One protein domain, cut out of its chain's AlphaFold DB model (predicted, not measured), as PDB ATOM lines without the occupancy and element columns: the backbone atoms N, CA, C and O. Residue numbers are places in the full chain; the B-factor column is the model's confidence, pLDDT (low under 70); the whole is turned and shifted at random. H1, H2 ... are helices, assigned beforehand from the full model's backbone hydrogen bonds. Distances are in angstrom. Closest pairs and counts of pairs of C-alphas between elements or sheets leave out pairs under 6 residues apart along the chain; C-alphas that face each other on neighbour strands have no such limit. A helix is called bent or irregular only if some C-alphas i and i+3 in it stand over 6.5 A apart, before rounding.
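This is residues 257 to 382 of the 581 residues of the protein "Zn(2)-C6 fungal-type domain-containing protein" of Lophiostoma macrostomum CBS 122681 (UniProt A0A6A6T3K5). What does one see first? The long helix H5 runs beside H3, the helix at the core, and H6 runs along another side of H3, while H1 and H2 pack crosswise on H3 on the side away from H5 and the short H4 sits at one end by the start of H1. How is it made up? The printed part has 126 residues with six named helices, in the order H1 to H6, and no named strand; its class is all helix. How large is it? It is compact, with a radius of gyration of the C-alphas of 13.9 A and spans of 44 by 29 by 27 A.

Where are the two longest helices by residues? H5, residues 339 to 356, is 25.4 A long and ends with C-alpha 356 at (0.329, -48.737, 58.025). H1, residues 257 to 274, is 22.9 A long and begins with C-alpha 257 at (14.742, -26.026, 50.795). It is irregular: C-alphas 266 and 269 are 7.2 A apart, and it has a kink of 57 degrees near residue 268. Where are the others? H2 is residues 292 to 304, 18.2 A; H3 is residues 310 to 323, 20.3 A; H4 is residues 329 to 334, 8.8 A. H6, residues 364 to 379, is 23.0 A long and ends with C-alpha 379 at (5.848, -42.417, 33.413).

What does H5 touch? It touches H3, the hub, opposite ways at a shallow tilt of 24 degrees, and the closest C-alphas, of Pro 312 and Ala 350, are 4.4 A apart. What else touches H3? H6 runs the same way at a shallow tilt of 16 degrees, closest at C-alphas Lys 313 and Cys 369, 5.7 A. H2, with residues 299 to 304 alone, runs opposite ways at a steep tilt of 48 degrees, closest at C-alphas Ile 303 and Thr 311, 4.9 A; H1, with residues 263 to 267 alone, is about perpendicular at 85 degrees, closest at C-alphas Thr 267 and Cys 321, 5.9 A. Where is H4? It touches residues 259 to 263 of H1, closest at C-alphas Val 259 and Ser 334, 6.7 A, and is apart from H2 and H6. Are the helix backbones whole? In H2, H3, H4, H5 and H6 every O i to N i+4 pair is within hydrogen-bond range; in H1, 8 of 14 are.

How far does it reach? The two C-alphas farthest apart, of Gly 330 and Thr 360, are 43.8 A apart. Is it cut, and which link is long? The printed part has no cut, and the link from H1 to H2, residues 275 to 291, is long. Where is confidence low? The pLDDT is under 70 at residues 273, 275 to 286, 329 and 358 to 362.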
ATOM      1  N   ALA A 257      15.810 -26.887  51.316       90.44
ATOM      2  CA  ALA A 257      14.742 -26.026  50.795       90.44
ATOM      3  C   ALA A 257      15.093 -25.430  49.423       90.44
ATOM      4  O   ALA A 257      14.282 -25.431  48.501       90.44
ATOM      5  N   GLU A 258      16.340 -24.976  49.285       91.12
ATOM      6  CA  GLU A 258      16.860 -24.353  48.075       91.12
ATOM      7  C   GLU A 258      16.958 -25.343  46.909       91.12
ATOM      8  O   GLU A 258      16.500 -25.050  45.805       91.12
ATOM      9  N   VAL A 259      17.499 -26.541  47.156       91.56
ATOM     10  CA  VAL A 259      17.588 -27.597  46.136       91.56
ATOM     11  C   VAL A 259      16.192 -28.063  45.733       91.56
ATOM     12  O   VAL A 259      15.931 -28.283  44.552       91.56
ATOM     13  N   LEU A 260      15.268 -28.168  46.689       91.75
ATOM     14  CA  LEU A 260      13.884 -28.508  46.396       91.75
ATOM     15  C   LEU A 260      13.209 -27.425  45.544       91.75
ATOM     16  O   LEU A 260      12.579 -27.764  44.549       91.75
ATOM     17  N   ALA A 261      13.394 -26.140  45.849       91.44
ATOM     18  CA  ALA A 261      12.871 -25.049  45.025       91.44
ATOM     19  C   ALA A 261      13.407 -25.103  43.580       91.44
ATOM     20  O   ALA A 261      12.655 -24.864  42.635       91.44
ATOM     21  N   GLN A 262      14.675 -25.491  43.388       90.69
ATOM     22  CA  GLN A 262      15.228 -25.745  42.053       90.69
ATOM     23  C   GLN A 262      14.576 -26.958  41.372       90.69
ATOM     24  O   GLN A 262      14.311 -26.911  40.177       90.69
ATOM     25  N   VAL A 263      14.279 -28.043  42.089       90.31
ATOM     26  CA  VAL A 263      13.522 -29.179  41.523       90.31
ATOM     27  C   VAL A 263      12.118 -28.741  41.090       90.31
ATOM     28  O   VAL A 263      11.668 -29.086  39.992       90.31
ATOM     29  N   LEU A 264      11.433 -27.950  41.919       89.31
ATOM     30  CA  LEU A 264      10.097 -27.438  41.616       89.31
ATOM     31  C   LEU A 264      10.121 -26.502  40.400       89.31
ATOM     32  O   LEU A 264       9.269 -26.645  39.530       89.31
ATOM     33  N   SER A 265      11.141 -25.648  40.249       88.88
ATOM     34  CA  SER A 265      11.246 -24.725  39.104       88.88
ATOM     35  C   SER A 265      11.279 -25.433  37.744       88.88
ATOM     36  O   SER A 265      10.761 -24.923  36.753       88.88
ATOM     37  N   HIS A 266      11.852 -26.639  37.684       86.62
ATOM     38  CA  HIS A 266      11.905 -27.425  36.450       86.62
ATOM     39  C   HIS A 266      10.573 -28.113  36.127       86.62
ATOM     40  O   HIS A 266      10.311 -28.424  34.963       86.62
ATOM     41  N   THR A 267       9.751 -28.368  37.145       85.94
ATOM     42  CA  THR A 267       8.575 -29.242  37.051       85.94
ATOM     43  C   THR A 267       7.251 -28.495  37.144       85.94
ATOM     44  O   THR A 267       6.254 -29.019  36.664       85.94
ATOM     45  N   GLU A 268       7.236 -27.263  37.656       84.81
ATOM     46  CA  GLU A 268       6.046 -26.416  37.831       84.81
ATOM     47  C   GLU A 268       5.197 -26.291  36.560       84.81
ATOM     48  O   GLU A 268       3.981 -26.473  36.591       84.81
ATOM     49  N   LYS A 269       5.848 -26.119  35.404       81.19
ATOM     50  CA  LYS A 269       5.196 -26.080  34.082       81.19
ATOM     51  C   LYS A 269       4.432 -27.360  33.709       81.19
ATOM     52  O   LYS A 269       3.580 -27.332  32.828       81.19
ATOM     53  N   LEU A 270       4.763 -28.492  34.333       78.25
ATOM     54  CA  LEU A 270       4.151 -29.799  34.077       78.25
ATOM     55  C   LEU A 270       2.981 -30.085  35.018       78.25
ATOM     56  O   LEU A 270       2.158 -30.950  34.720       78.25
ATOM     57  N   TRP A 271       2.871 -29.375  36.139       79.31
ATOM     58  CA  TRP A 271       1.846 -29.652  37.139       79.31
ATOM     59  C   TRP A 271       0.411 -29.549  36.588       79.31
ATOM     60  O   TRP A 271      -0.392 -30.414  36.950       79.31
ATOM     61  N   PRO A 272       0.057 -28.597  35.688       72.06
ATOM     62  CA  PRO A 272      -1.278 -28.547  35.072       72.06
ATOM     63  C   PRO A 272      -1.608 -29.777  34.218       72.06
ATOM     64  O   PRO A 272      -2.766 -30.127  34.031       72.06
ATOM     65  N   ILE A 273      -0.588 -30.464  33.702       68.81
ATOM     66  CA  ILE A 273      -0.720 -31.644  32.837       68.81
ATOM     67  C   ILE A 273      -0.910 -32.920  33.675       68.81
ATOM     68  O   ILE A 273      -1.421 -33.928  33.173       68.81
ATOM     69  N   TRP A 274      -0.525 -32.888  34.951       74.50
ATOM     70  CA  TRP A 274      -0.699 -33.980  35.910       74.50
ATOM     71  C   TRP A 274      -2.124 -34.033  36.490       74.50
ATOM     72  O   TRP A 274      -2.314 -34.565  37.577       74.50
ATOM     73  N   THR A 275      -3.123 -33.488  35.780       56.25
ATOM     74  CA  THR A 275      -4.538 -33.430  36.184       56.25
ATOM     75  C   THR A 275      -4.992 -34.704  36.901       56.25
ATOM     76  O   THR A 275      -5.027 -35.772  36.294       56.25
ATOM     77  N   CYS A 276      -5.269 -34.535  38.206       54.53
ATOM     78  CA  CYS A 276      -5.847 -35.424  39.237       54.53
ATOM     79  C   CYS A 276      -5.160 -35.217  40.604       54.53
ATOM     80  O   CYS A 276      -5.690 -35.677  41.616       54.53
ATOM     81  N   CYS A 277      -3.964 -34.611  40.661       51.94
ATOM     82  CA  CYS A 277      -3.122 -34.774  41.852       51.94
ATOM     83  C   CYS A 277      -2.269 -33.581  42.318       51.94
ATOM     84  O   CYS A 277      -1.454 -33.765  43.217       51.94
ATOM     85  N   THR A 278      -2.454 -32.369  41.787       49.09
ATOM     86  CA  THR A 278      -1.482 -31.284  42.041       49.09
ATOM     87  C   THR A 278      -2.003 -29.999  42.678       49.09
ATOM     88  O   THR A 278      -1.188 -29.287  43.255       49.09
ATOM     89  N   PHE A 279      -3.304 -29.683  42.646       48.25
ATOM     90  CA  PHE A 279      -3.722 -28.302  42.972       48.25
ATOM     91  C   PHE A 279      -4.861 -28.122  43.962       48.25
ATOM     92  O   PHE A 279      -5.136 -26.991  44.367       48.25
ATOM     93  N   ASP A 280      -5.479 -29.208  44.409       46.41
ATOM     94  CA  ASP A 280      -6.417 -29.120  45.519       46.41
ATOM     95  C   ASP A 280      -6.466 -30.429  46.291       46.41
ATOM     96  O   ASP A 280      -7.407 -31.217  46.234       46.41
ATOM     97  N   THR A 281      -5.362 -30.740  46.957       42.38
ATOM     98  CA  THR A 281      -5.358 -31.860  47.884       42.38
ATOM     99  C   THR A 281      -5.739 -31.309  49.236       42.38
ATOM    100  O   THR A 281      -4.888 -30.746  49.924       42.38
ATOM    101  N   THR A 282      -7.008 -31.487  49.591       43.72
ATOM    102  CA  THR A 282      -7.499 -31.564  50.970       43.72
ATOM    103  C   THR A 282      -6.338 -31.767  51.960       43.72
ATOM    104  O   THR A 282      -5.685 -32.817  51.971       43.72
ATOM    105  N   GLY A 283      -5.994 -30.708  52.701       48.62
ATOM    106  CA  GLY A 283      -4.964 -30.709  53.749       48.62
ATOM    107  C   GLY A 283      -3.608 -30.047  53.440       48.62
ATOM    108  O   GLY A 283      -2.976 -29.574  54.377       48.62
ATOM    109  N   MET A 284      -3.150 -29.932  52.185       51.38
ATOM    110  CA  MET A 284      -1.963 -29.114  51.857       51.38
ATOM    111  C   MET A 284      -2.392 -27.720  51.399       51.38
ATOM    112  O   MET A 284      -3.291 -27.594  50.570       51.38
ATOM    113  N   LYS A 285      -1.728 -26.665  51.892       60.31
ATOM    114  CA  LYS A 285      -1.889 -25.309  51.338       60.31
ATOM    115  C   LYS A 285      -1.640 -25.370  49.824       60.31
ATOM    116  O   LYS A 285      -0.617 -25.909  49.404       60.31
ATOM    117  N   ARG A 286      -2.570 -24.840  49.017       67.38
ATOM    118  CA  ARG A 286      -2.464 -24.811  47.549       67.38
ATOM    119  C   ARG A 286      -1.130 -24.177  47.142       67.38
ATOM    120  O   ARG A 286      -0.881 -23.021  47.491       67.38
ATOM    121  N   LEU A 287      -0.299 -24.936  46.422       75.25
ATOM    122  CA  LEU A 287       0.967 -24.444  45.881       75.25
ATOM    123  C   LEU A 287       0.680 -23.301  44.903       75.25
ATOM    124  O   LEU A 287      -0.208 -23.421  44.057       75.25
ATOM    125  N   GLN A 288       1.401 -22.193  45.050       76.06
ATOM    126  CA  GLN A 288       1.197 -20.990  44.242       76.06
ATOM    127  C   GLN A 288       2.220 -20.958  43.106       76.06
ATOM    128  O   GLN A 288       3.417 -21.030  43.395       76.06
ATOM    129  N   PRO A 289       1.796 -20.863  41.834       77.50
ATOM    130  CA  PRO A 289       2.729 -20.745  40.722       77.50
ATOM    131  C   PRO A 289       3.677 -19.548  40.901       77.50
ATOM    132  O   PRO A 289       3.233 -18.451  41.229       77.50
ATOM    133  N   GLY A 290       4.975 -19.751  40.691       80.06
ATOM    134  CA  GLY A 290       6.018 -18.726  40.801       80.06
ATOM    135  C   GLY A 290       6.660 -18.598  42.188       80.06
ATOM    136  O   GLY A 290       7.840 -18.251  42.279       80.06
ATOM    137  N   ASP A 291       5.967 -18.972  43.267       86.94
ATOM    138  CA  ASP A 291       6.474 -18.860  44.645       86.94
ATOM    139  C   ASP A 291       7.236 -20.120  45.098       86.94
ATOM    140  O   ASP A 291       6.920 -20.783  46.090       86.94
ATOM    141  N   LEU A 292       8.299 -20.462  44.367       87.31
ATOM    142  CA  LEU A 292       9.029 -21.731  44.504       87.31
ATOM    143  C   LEU A 292       9.601 -21.996  45.906       87.31
ATOM    144  O   LEU A 292       9.583 -23.135  46.373       87.31
ATOM    145  N   GLN A 293      10.103 -20.962  46.588       89.12
ATOM    146  CA  GLN A 293      10.654 -21.092  47.945       89.12
ATOM    147  C   GLN A 293       9.557 -21.401  48.968       89.12
ATOM    148  O   GLN A 293       9.725 -22.262  49.833       89.12
ATOM    149  N   GLN A 294       8.405 -20.742  48.832       87.81
ATOM    150  CA  GLN A 294       7.250 -20.998  49.682       87.81
ATOM    151  C   GLN A 294       6.681 -22.394  49.413       87.81
ATOM    152  O   GLN A 294       6.394 -23.128  50.357       87.81
ATOM    153  N   ASN A 295       6.596 -22.799  48.144       88.44
ATOM    154  CA  ASN A 295       6.150 -24.134  47.750       88.44
ATOM    155  C   ASN A 295       7.066 -25.233  48.308       88.44
ATOM    156  O   ASN A 295       6.580 -26.221  48.857       88.44
ATOM    157  N   ALA A 296       8.388 -25.045  48.242       90.12
ATOM    158  CA  ALA A 296       9.349 -25.967  48.841       90.12
ATOM    159  C   ALA A 296       9.172 -26.063  50.366       90.12
ATOM    160  O   ALA A 296       9.172 -27.165  50.915       90.12
ATOM    161  N   SER A 297       8.962 -24.927  51.042       89.31
ATOM    162  CA  SER A 297       8.686 -24.884  52.483       89.31
ATOM    163  C   SER A 297       7.413 -25.652  52.850       89.31
ATOM    164  O   SER A 297       7.453 -26.499  53.738       89.31
ATOM    165  N   ILE A 298       6.317 -25.450  52.107       87.75
ATOM    166  CA  ILE A 298       5.040 -26.155  52.314       87.75
ATOM    167  C   ILE A 298       5.221 -27.672  52.191       87.75
ATOM    168  O   ILE A 298       4.730 -28.424  53.033       87.75
ATOM    169  N   VAL A 299       5.941 -28.139  51.166       88.50
ATOM    170  CA  VAL A 299       6.182 -29.577  50.966       88.50
ATOM    171  C   VAL A 299       7.026 -30.161  52.102       88.50
ATOM    172  O   VAL A 299       6.726 -31.248  52.593       88.50
ATOM    173  N   MET A 300       8.060 -29.449  52.553       89.50
ATOM    174  CA  MET A 300       8.873 -29.899  53.686       89.50
ATOM    175  C   MET A 300       8.094 -29.890  55.005       89.50
ATOM    176  O   MET A 300       8.219 -30.841  55.770       89.50
ATOM    177  N   GLU A 301       7.276 -28.867  55.262       88.88
ATOM    178  CA  GLU A 301       6.408 -28.768  56.443       88.88
ATOM    179  C   GLU A 301       5.416 -29.938  56.483       88.88
ATOM    180  O   GLU A 301       5.284 -30.618  57.499       88.88
ATOM    181  N   ALA A 302       4.805 -30.257  55.342       86.94
ATOM    182  CA  ALA A 302       3.897 -31.389  55.188       86.94
ATOM    183  C   ALA A 302       4.559 -32.758  55.444       86.94
ATOM    184  O   ALA A 302       3.917 -33.697  55.923       86.94
ATOM    185  N   ILE A 303       5.851 -32.889  55.136       89.44
ATOM    186  CA  ILE A 303       6.632 -34.092  55.444       89.44
ATOM    187  C   ILE A 303       7.067 -34.103  56.918       89.44
ATOM    188  O   ILE A 303       7.090 -35.159  57.550       89.44
ATOM    189  N   ALA A 304       7.400 -32.939  57.479       88.12
ATOM    190  CA  ALA A 304       7.794 -32.786  58.876       88.12
ATOM    191  C   ALA A 304       6.631 -33.035  59.848       88.12
ATOM    192  O   ALA A 304       6.866 -33.532  60.947       88.12
ATOM    193  N   ALA A 305       5.394 -32.752  59.429       84.88
ATOM    194  CA  ALA A 305       4.185 -33.021  60.204       84.88
ATOM    195  C   ALA A 305       3.996 -34.514  60.538       84.88
ATOM    196  O   ALA A 305       3.341 -34.826  61.529       84.88
ATOM    197  N   GLN A 306       4.583 -35.427  59.745       82.44
ATOM    198  CA  GLN A 306       4.455 -36.888  59.895       82.44
ATOM    199  C   GLN A 306       2.995 -37.371  59.977       82.44
ATOM    200  O   GLN A 306       2.690 -38.359  60.643       82.44
ATOM    201  N   ASP A 307       2.093 -36.679  59.282       82.50
ATOM    202  CA  ASP A 307       0.689 -37.050  59.203       82.50
ATOM    203  C   ASP A 307       0.499 -38.232  58.237       82.50
ATOM    204  O   ASP A 307       0.948 -38.202  57.086       82.50
ATOM    205  N   SER A 308      -0.220 -39.257  58.703       81.50
ATOM    206  CA  SER A 308      -0.615 -40.446  57.936       81.50
ATOM    207  C   SER A 308      -1.300 -40.123  56.604       81.50
ATOM    208  O   SER A 308      -1.221 -40.905  55.659       81.50
ATOM    209  N   ILE A 309      -1.925 -38.950  56.506       81.19
ATOM    210  CA  ILE A 309      -2.719 -38.535  55.357       81.19
ATOM    211  C   ILE A 309      -1.905 -37.690  54.366       81.19
ATOM    212  O   ILE A 309      -1.942 -37.911  53.151       81.19
ATOM    213  N   ILE A 310      -1.204 -36.674  54.868       82.75
ATOM    214  CA  ILE A 310      -0.551 -35.653  54.039       82.75
ATOM    215  C   ILE A 310       0.861 -36.085  53.620       82.75
ATOM    216  O   ILE A 310       1.279 -35.847  52.482       82.75
ATOM    217  N   THR A 311       1.603 -36.751  54.505       88.56
ATOM    218  CA  THR A 311       3.002 -37.118  54.259       88.56
ATOM    219  C   THR A 311       3.184 -38.086  53.074       88.56
ATOM    220  O   THR A 311       4.080 -37.839  52.259       88.56
ATOM    221  N   PRO A 312       2.349 -39.129  52.866       89.56
ATOM    222  CA  PRO A 312       2.474 -39.997  51.690       89.56
ATOM    223  C   PRO A 312       2.279 -39.242  50.373       89.56
ATOM    224  O   PRO A 312       3.019 -39.470  49.414       89.56
ATOM    225  N   LYS A 313       1.328 -38.299  50.337       87.31
ATOM    226  CA  LYS A 313       1.084 -37.443  49.167       87.31
ATOM    227  C   LYS A 313       2.319 -36.617  48.832       87.31
ATOM    228  O   LYS A 313       2.730 -36.586  47.676       87.31
ATOM    229  N   ALA A 314       2.935 -36.004  49.844       89.81
ATOM    230  CA  ALA A 314       4.143 -35.201  49.682       89.81
ATOM    231  C   ALA A 314       5.281 -36.009  49.049       89.81
ATOM    232  O   ALA A 314       5.884 -35.581  48.066       89.81
ATOM    233  N   TYR A 315       5.536 -37.215  49.565       92.81
ATOM    234  CA  TYR A 315       6.565 -38.096  49.017       92.81
ATOM    235  C   TYR A 315       6.269 -38.520  47.577       92.81
ATOM    236  O   TYR A 315       7.169 -38.487  46.740       92.81
ATOM    237  N   LEU A 316       5.023 -38.878  47.256       92.44
ATOM    238  CA  LEU A 316       4.631 -39.243  45.891       92.44
ATOM    239  C   LEU A 316       4.723 -38.054  44.918       92.44
ATOM    240  O   LEU A 316       5.166 -38.222  43.782       92.44
ATOM    241  N   PHE A 317       4.381 -36.847  45.364       90.38
ATOM    242  CA  PHE A 317       4.565 -35.625  44.581       90.38
ATOM    243  C   PHE A 317       6.051 -35.343  44.307       90.38
ATOM    244  O   PHE A 317       6.427 -35.061  43.169       90.38
ATOM    245  N   LEU A 318       6.919 -35.505  45.313       91.75
ATOM    246  CA  LEU A 318       8.370 -35.395  45.128       91.75
ATOM    247  C   LEU A 318       8.912 -36.440  44.152       91.75
ATOM    248  O   LEU A 318       9.797 -36.130  43.358       91.75
ATOM    249  N   VAL A 319       8.381 -37.664  44.181       92.69
ATOM    250  CA  VAL A 319       8.743 -38.712  43.219       92.69
ATOM    251  C   VAL A 319       8.403 -38.291  41.793       92.69
ATOM    252  O   VAL A 319       9.250 -38.446  40.913       92.69
ATOM    253  N   LEU A 320       7.204 -37.745  41.554       88.56
ATOM    254  CA  LEU A 320       6.848 -37.205  40.240       88.56
ATOM    255  C   LEU A 320       7.816 -36.102  39.828       88.56
ATOM    256  O   LEU A 320       8.384 -36.177  38.743       88.56
ATOM    257  N   CYS A 321       8.072 -35.133  40.708       89.44
ATOM    258  CA  CYS A 321       8.991 -34.044  40.398       89.44
ATOM    259  C   CYS A 321      10.373 -34.585  40.005       89.44
ATOM    260  O   CYS A 321      10.851 -34.303  38.913       89.44
ATOM    261  N   LEU A 322      10.973 -35.443  40.834       90.62
ATOM    262  CA  LEU A 322      12.288 -36.037  40.573       90.62
ATOM    263  C   LEU A 322      12.337 -36.887  39.296       90.62
ATOM    264  O   LEU A 322      13.396 -36.972  38.680       90.62
ATOM    265  N   SER A 323      11.218 -37.498  38.894       86.75
ATOM    266  CA  SER A 323      11.133 -38.294  37.659       86.75
ATOM    267  C   SER A 323      11.174 -37.430  36.394       86.75
ATOM    268  O   SER A 323      11.572 -37.918  35.342       86.75
ATOM    269  N   HIS A 324      10.802 -36.150  36.503       83.25
ATOM    270  CA  HIS A 324      10.717 -35.199  35.387       83.25
ATOM    271  C   HIS A 324      11.798 -34.107  35.422       83.25
ATOM    272  O   HIS A 324      11.777 -33.184  34.605       83.25
ATOM    273  N   VAL A 325      12.765 -34.187  36.345       83.31
ATOM    274  CA  VAL A 325      13.920 -33.276  36.352       83.31
ATOM    275  C   VAL A 325      14.865 -33.652  35.199       83.31
ATOM    276  O   VAL A 325      15.315 -34.800  35.127       83.31
ATOM    277  N   PRO A 326      15.215 -32.708  34.301       77.56
ATOM    278  CA  PRO A 326      16.173 -32.976  33.233       77.56
ATOM    279  C   PRO A 326      17.545 -33.332  33.814       77.56
ATOM    280  O   PRO A 326      17.850 -33.015  34.960       77.56
ATOM    281  N   HIS A 327      18.407 -33.969  33.019       77.06
ATOM    282  CA  HIS A 327      19.754 -34.371  33.441       77.06
ATOM    283  C   HIS A 327      20.700 -33.160  33.591       77.06
ATOM    284  O   HIS A 327      21.676 -32.993  32.861       77.06
ATOM    285  N   ASN A 328      20.390 -32.277  34.541       73.88
ATOM    286  CA  ASN A 328      21.184 -31.117  34.900       73.88
ATOM    287  C   ASN A 328      22.198 -31.522  35.974       73.88
ATOM    288  O   ASN A 328      21.867 -31.660  37.152       73.88
ATOM    289  N   HIS A 329      23.448 -31.699  35.554       66.69
ATOM    290  CA  HIS A 329      24.536 -32.197  36.393       66.69
ATOM    291  C   HIS A 329      24.724 -31.389  37.693       66.69
ATOM    292  O   HIS A 329      25.020 -31.986  38.722       66.69
ATOM    293  N   GLY A 330      24.492 -30.068  37.693       77.75
ATOM    294  CA  GLY A 330      24.641 -29.234  38.896       77.75
ATOM    295  C   GLY A 330      23.577 -29.504  39.968       77.75
ATOM    296  O   GLY A 330      23.896 -29.664  41.147       77.75
ATOM    297  N   LEU A 331      22.316 -29.629  39.549       79.44
ATOM    298  CA  LEU A 331      21.208 -29.963  40.447       79.44
ATOM    299  C   LEU A 331      21.341 -31.396  40.979       79.44
ATOM    300  O   LEU A 331      21.161 -31.641  42.168       79.44
ATOM    301  N   LEU A 332      21.727 -32.334  40.109       78.62
ATOM    302  CA  LEU A 332      21.922 -33.741  40.460       78.62
ATOM    303  C   LEU A 332      23.009 -33.948  41.524       78.62
ATOM    304  O   LEU A 332      22.849 -34.805  42.390       78.62
ATOM    305  N   LEU A 333      24.087 -33.159  41.476       77.19
ATOM    306  CA  LEU A 333      25.163 -33.186  42.474       77.19
ATOM    307  C   LEU A 333      24.750 -32.586  43.824       77.19
ATOM    308  O   LEU A 333      25.346 -32.917  44.844       77.19
ATOM    309  N   SER A 334      23.739 -31.717  43.829       86.69
ATOM    310  CA  SER A 334      23.246 -31.046  45.038       86.69
ATOM    311  C   SER A 334      22.211 -31.884  45.803       86.69
ATOM    312  O   SER A 334      21.841 -31.549  46.928       86.69
ATOM    313  N   LEU A 335      21.729 -32.984  45.210       88.75
ATOM    314  CA  LEU A 335      20.803 -33.907  45.859       88.75
ATOM    315  C   LEU A 335      21.531 -34.804  46.880       88.75
ATOM    316  O   LEU A 335      22.649 -35.248  46.622       88.75
ATOM    317  N   PRO A 336      20.881 -35.179  48.004       90.06
ATOM    318  CA  PRO A 336      21.498 -36.039  49.023       90.06
ATOM    319  C   PRO A 336      21.932 -37.418  48.506       90.06
ATOM    320  O   PRO A 336      22.809 -38.066  49.080       90.06
ATOM    321  N   ARG A 337      21.259 -37.907  47.460       89.06
ATOM    322  CA  ARG A 337      21.493 -39.188  46.789       89.06
ATOM    323  C   ARG A 337      21.128 -39.058  45.306       89.06
ATOM    324  O   ARG A 337      20.376 -38.149  44.954       89.06
ATOM    325  N   PRO A 338      21.581 -39.992  44.447       88.88
ATOM    326  CA  PRO A 338      21.150 -40.036  43.054       88.88
ATOM    327  C   PRO A 338      19.614 -40.079  42.938       88.88
ATOM    328  O   PRO A 338      18.982 -40.786  43.735       88.88
ATOM    329  N   PRO A 339      18.998 -39.414  41.940       88.38
ATOM    330  CA  PRO A 339      17.539 -39.319  41.823       88.38
ATOM    331  C   PRO A 339      16.833 -40.670  41.837       88.38
ATOM    332  O   PRO A 339      15.840 -40.824  42.535       88.38
ATOM    333  N   ALA A 340      17.372 -41.676  41.141       88.56
ATOM    334  CA  ALA A 340      16.789 -43.017  41.106       88.56
ATOM    335  C   ALA A 340      16.687 -43.655  42.506       88.56
ATOM    336  O   ALA A 340      15.685 -44.289  42.832       88.56
ATOM    337  N   ALA A 341      17.697 -43.444  43.356       90.94
ATOM    338  CA  ALA A 341      17.694 -43.942  44.728       90.94
ATOM    339  C   ALA A 341      16.708 -43.163  45.612       90.94
ATOM    340  O   ALA A 341      16.023 -43.773  46.434       90.94
ATOM    341  N   LEU A 342      16.607 -41.839  45.434       93.00
ATOM    342  CA  LEU A 342      15.617 -41.015  46.139       93.00
ATOM    343  C   LEU A 342      14.189 -41.396  45.747       93.00
ATOM    344  O   LEU A 342      13.370 -41.629  46.630       93.00
ATOM    345  N   ILE A 343      13.917 -41.548  44.449       91.69
ATOM    346  CA  ILE A 343      12.625 -41.993  43.918       91.69
ATOM    347  C   ILE A 343      12.213 -43.310  44.578       91.69
ATOM    348  O   ILE A 343      11.133 -43.392  45.158       91.69
ATOM    349  N   GLN A 344      13.094 -44.315  44.569       92.25
ATOM    350  CA  GLN A 344      12.798 -45.614  45.175       92.25
ATOM    351  C   GLN A 344      12.533 -45.503  46.686       92.25
ATOM    352  O   GLN A 344      11.625 -46.153  47.202       92.25
ATOM    353  N   GLN A 345      13.302 -44.682  47.406       94.19
ATOM    354  CA  GLN A 345      13.150 -44.505  48.854       94.19
ATOM    355  C   GLN A 345      11.862 -43.776  49.224       94.19
ATOM    356  O   GLN A 345      11.170 -44.198  50.148       94.19
ATOM    357  N   TYR A 346      11.526 -42.710  48.503       94.81
ATOM    358  CA  TYR A 346      10.305 -41.944  48.728       94.81
ATOM    359  C   TYR A 346       9.067 -42.765  48.375       94.81
ATOM    360  O   TYR A 346       8.118 -42.778  49.151       94.81
ATOM    361  N   GLN A 347       9.100 -43.528  47.276       92.62
ATOM    362  CA  GLN A 347       8.025 -44.461  46.928       92.62
ATOM    363  C   GLN A 347       7.826 -45.537  47.996       92.62
ATOM    364  O   GLN A 347       6.702 -45.752  48.441       92.62
ATOM    365  N   ALA A 348       8.904 -46.202  48.424       92.62
ATOM    366  CA  ALA A 348       8.820 -47.260  49.427       92.62
ATOM    367  C   ALA A 348       8.305 -46.731  50.772       92.62
ATOM    368  O   ALA A 348       7.500 -47.388  51.427       92.62
ATOM    369  N   HIS A 349       8.740 -45.534  51.171       92.50
ATOM    370  CA  HIS A 349       8.283 -44.918  52.412       92.50
ATOM    371  C   HIS A 349       6.825 -44.455  52.330       92.50
ATOM    372  O   HIS A 349       6.065 -44.715  53.257       92.50
ATOM    373  N   ALA A 350       6.405 -43.846  51.216       91.69
ATOM    374  CA  ALA A 350       5.004 -43.492  50.999       91.69
ATOM    375  C   ALA A 350       4.097 -44.730  51.040       91.69
ATOM    376  O   ALA A 350       3.056 -44.696  51.689       91.69
ATOM    377  N   GLN A 351       4.513 -45.834  50.407       90.44
ATOM    378  CA  GLN A 351       3.762 -47.088  50.442       90.44
ATOM    379  C   GLN A 351       3.678 -47.655  51.861       90.44
ATOM    380  O   GLN A 351       2.594 -48.004  52.305       90.44
ATOM    381  N   PHE A 352       4.788 -47.669  52.602       90.06
ATOM    382  CA  PHE A 352       4.800 -48.107  53.997       90.06
ATOM    383  C   PHE A 352       3.815 -47.313  54.870       90.06
ATOM    384  O   PHE A 352       3.115 -47.906  55.689       90.06
ATOM    385  N   LEU A 353       3.741 -45.990  54.695       88.56
ATOM    386  CA  LEU A 353       2.801 -45.145  55.435       88.56
ATOM    387  C   LEU A 353       1.339 -45.448  55.074       88.56
ATOM    388  O   LEU A 353       0.505 -45.505  55.970       88.56
ATOM    389  N   LEU A 354       1.048 -45.690  53.790       86.62
ATOM    390  CA  LEU A 354      -0.289 -46.074  53.320       86.62
ATOM    391  C   LEU A 354      -0.694 -47.480  53.784       86.62
ATOM    392  O   LEU A 354      -1.848 -47.707  54.117       86.62
ATOM    393  N   ASP A 355       0.246 -48.422  53.837       85.25
ATOM    394  CA  ASP A 355      -0.015 -49.781  54.326       85.25
ATOM    395  C   ASP A 355      -0.212 -49.805  55.852       85.25
ATOM    396  O   ASP A 355      -0.909 -50.667  56.381       85.25
ATOM    397  N   SER A 356       0.412 -48.860  56.564       82.94
ATOM    398  CA  SER A 356       0.329 -48.737  58.025       82.94
ATOM    399  C   SER A 356      -0.877 -47.920  58.497       82.94
ATOM    400  O   SER A 356      -1.183 -47.929  59.690       82.94
ATOM    401  N   SER A 357      -1.561 -47.190  57.608       76.50
ATOM    402  CA  SER A 357      -2.801 -46.505  57.966       76.50
ATOM    403  C   SER A 357      -3.917 -47.543  58.103       76.50
ATOM    404  O   SER A 357      -4.456 -48.021  57.109       76.50
ATOM    405  N   HIS A 358      -4.242 -47.908  59.344       58.66
ATOM    406  CA  HIS A 358      -5.286 -48.884  59.680       58.66
ATOM    407  C   HIS A 358      -6.714 -48.394  59.399       58.66
ATOM    408  O   HIS A 358      -7.661 -49.171  59.521       58.66
ATOM    409  N   ASP A 359      -6.879 -47.134  58.998       55.38
ATOM    410  CA  ASP A 359      -8.177 -46.584  58.647       55.38
ATOM    411  C   ASP A 359      -8.662 -47.178  57.323       55.38
ATOM    412  O   ASP A 359      -8.305 -46.746  56.227       55.38
ATOM    413  N   THR A 360      -9.584 -48.131  57.441       52.62
ATOM    414  CA  THR A 360     -10.501 -48.638  56.407       52.62
ATOM    415  C   THR A 360     -11.420 -47.554  55.819       52.62
ATOM    416  O   THR A 360     -12.495 -47.847  55.294       52.62
ATOM    417  N   VAL A 361     -11.045 -46.281  55.928       56.78
ATOM    418  CA  VAL A 361     -11.861 -45.146  55.530       56.78
ATOM    419  C   VAL A 361     -11.644 -44.905  54.045       56.78
ATOM    420  O   VAL A 361     -10.564 -44.526  53.588       56.78
ATOM    421  N   LEU A 362     -12.714 -45.124  53.284       68.75
ATOM    422  CA  LEU A 362     -12.890 -44.598  51.938       68.75
ATOM    423  C   LEU A 362     -12.606 -43.093  51.984       68.75
ATOM    424  O   LEU A 362     -13.438 -42.311  52.435       68.75
ATOM    425  N   SER A 363     -11.399 -42.701  51.590       79.06
ATOM    426  CA  SER A 363     -10.898 -41.347  51.796       79.06
ATOM    427  C   SER A 363     -10.499 -40.719  50.472       79.06
ATOM    428  O   SER A 363      -9.791 -41.326  49.660       79.06
ATOM    429  N   SER A 364     -10.895 -39.460  50.276       82.12
ATOM    430  CA  SER A 364     -10.437 -38.628  49.155       82.12
ATOM    431  C   SER A 364      -8.908 -38.515  49.124       82.12
ATOM    432  O   SER A 364      -8.298 -38.376  48.065       82.12
ATOM    433  N   HIS A 365      -8.250 -38.659  50.276       81.00
ATOM    434  CA  HIS A 365      -6.799 -38.627  50.375       81.00
ATOM    435  C   HIS A 365      -6.139 -39.857  49.752       81.00
ATOM    436  O   HIS A 365      -5.166 -39.711  49.007       81.00
ATOM    437  N   THR A 366      -6.698 -41.044  49.988       85.69
ATOM    438  CA  THR A 366      -6.246 -42.288  49.355       85.69
ATOM    439  C   THR A 366      -6.424 -42.219  47.843       85.69
ATOM    440  O   THR A 366      -5.538 -42.640  47.098       85.69
ATOM    441  N   LEU A 367      -7.517 -41.608  47.373       87.44
ATOM    442  CA  LEU A 367      -7.758 -41.403  45.946       87.44
ATOM    443  C   LEU A 367      -6.663 -40.548  45.298       87.44
ATOM    444  O   LEU A 367      -6.134 -40.912  44.250       87.44
ATOM    445  N   VAL A 368      -6.265 -39.453  45.946       85.31
ATOM    446  CA  VAL A 368      -5.151 -38.608  45.489       85.31
ATOM    447  C   VAL A 368      -3.835 -39.391  45.431       85.31
ATOM    448  O   VAL A 368      -3.094 -39.277  44.453       85.31
ATOM    449  N   CYS A 369      -3.535 -40.205  46.447       88.75
ATOM    450  CA  CYS A 369      -2.336 -41.046  46.449       88.75
ATOM    451  C   CYS A 369      -2.344 -42.039  45.281       88.75
ATOM    452  O   CYS A 369      -1.349 -42.141  44.563       88.75
ATOM    453  N   LEU A 370      -3.468 -42.718  45.034       90.50
ATOM    454  CA  LEU A 370      -3.627 -43.598  43.873       90.50
ATOM    455  C   LEU A 370      -3.455 -42.832  42.557       90.50
ATOM    456  O   LEU A 370      -2.822 -43.346  41.632       90.50
ATOM    457  N   SER A 371      -3.949 -41.591  42.494       87.69
ATOM    458  CA  SER A 371      -3.787 -40.706  41.340       87.69
ATOM    459  C   SER A 371      -2.322 -40.389  41.027       87.69
ATOM    460  O   SER A 371      -1.889 -40.460  39.878       87.69
ATOM    461  N   LEU A 372      -1.525 -40.098  42.057       89.06
ATOM    462  CA  LEU A 372      -0.079 -39.919  41.912       89.06
ATOM    463  C   LEU A 372       0.601 -41.232  41.499       89.06
ATOM    464  O   LEU A 372       1.419 -41.250  40.581       89.06
ATOM    465  N   GLN A 373       0.248 -42.349  42.139       91.12
ATOM    466  CA  GLN A 373       0.888 -43.643  41.893       91.12
ATOM    467  C   GLN A 373       0.670 -44.162  40.470       91.12
ATOM    468  O   GLN A 373       1.630 -44.643  39.860       91.12
ATOM    469  N   TRP A 374      -0.547 -44.076  39.913       90.19
ATOM    470  CA  TRP A 374      -0.764 -44.539  38.537       90.19
ATOM    471  C   TRP A 374       0.021 -43.688  37.545       90.19
ATOM    472  O   TRP A 374       0.568 -44.238  36.588       90.19
ATOM    473  N   ARG A 375       0.131 -42.375  37.793       86.81
ATOM    474  CA  ARG A 375       0.897 -41.470  36.935       86.81
ATOM    475  C   ARG A 375       2.376 -41.819  36.961       86.81
ATOM    476  O   ARG A 375       2.964 -42.019  35.906       86.81
ATOM    477  N   ILE A 376       2.939 -42.016  38.154       87.94
ATOM    478  CA  ILE A 376       4.328 -42.455  38.304       87.94
ATOM    479  C   ILE A 376       4.559 -43.808  37.616       87.94
ATOM    480  O   ILE A 376       5.573 -44.008  36.951       87.94
ATOM    481  N   ALA A 377       3.627 -44.757  37.753       86.38
ATOM    482  CA  ALA A 377       3.739 -46.058  37.099       86.38
ATOM    483  C   ALA A 377       3.694 -45.944  35.566       86.38
ATOM    484  O   ALA A 377       4.403 -46.684  34.880       86.38
ATOM    485  N   LEU A 378       2.882 -45.029  35.035       83.62
ATOM    486  CA  LEU A 378       2.791 -44.765  33.604       83.62
ATOM    487  C   LEU A 378       4.090 -44.141  33.079       83.62
ATOM    488  O   LEU A 378       4.655 -44.667  32.123       83.62
ATOM    489  N   ASP A 379       4.600 -43.111  33.761       80.06
ATOM    490  CA  ASP A 379       5.848 -42.417  33.413       80.06
ATOM    491  C   ASP A 379       7.068 -43.357  33.528       80.06
ATOM    492  O   ASP A 379       7.997 -43.298  32.730       80.06
ATOM    493  N   ALA A 380       7.031 -44.322  34.454       81.06
ATOM    494  CA  ALA A 380       8.047 -45.370  34.580       81.06
ATOM    495  C   ALA A 380       7.946 -46.484  33.513       81.06
ATOM    496  O   ALA A 380       8.641 -47.500  33.619       81.06
ATOM    497  N   GLY A 381       7.050 -46.360  32.526       78.25
ATOM    498  CA  GLY A 381       6.869 -47.346  31.459       78.25
ATOM    499  C   GLY A 381       6.202 -48.649  31.912       78.25
ATOM    500  O   GLY A 381       6.408 -49.697  31.297       78.25
ATOM    501  N   LYS A 382       5.399 -48.616  32.986       83.31
ATOM    502  CA  LYS A 382       4.683 -49.780  33.545       83.31
ATOM    503  C   LYS A 382       3.163 -49.632  33.364       83.31
ATOM    504  O   LYS A 382       2.426 -49.579  34.354       83.31
TER     505      LYS A 382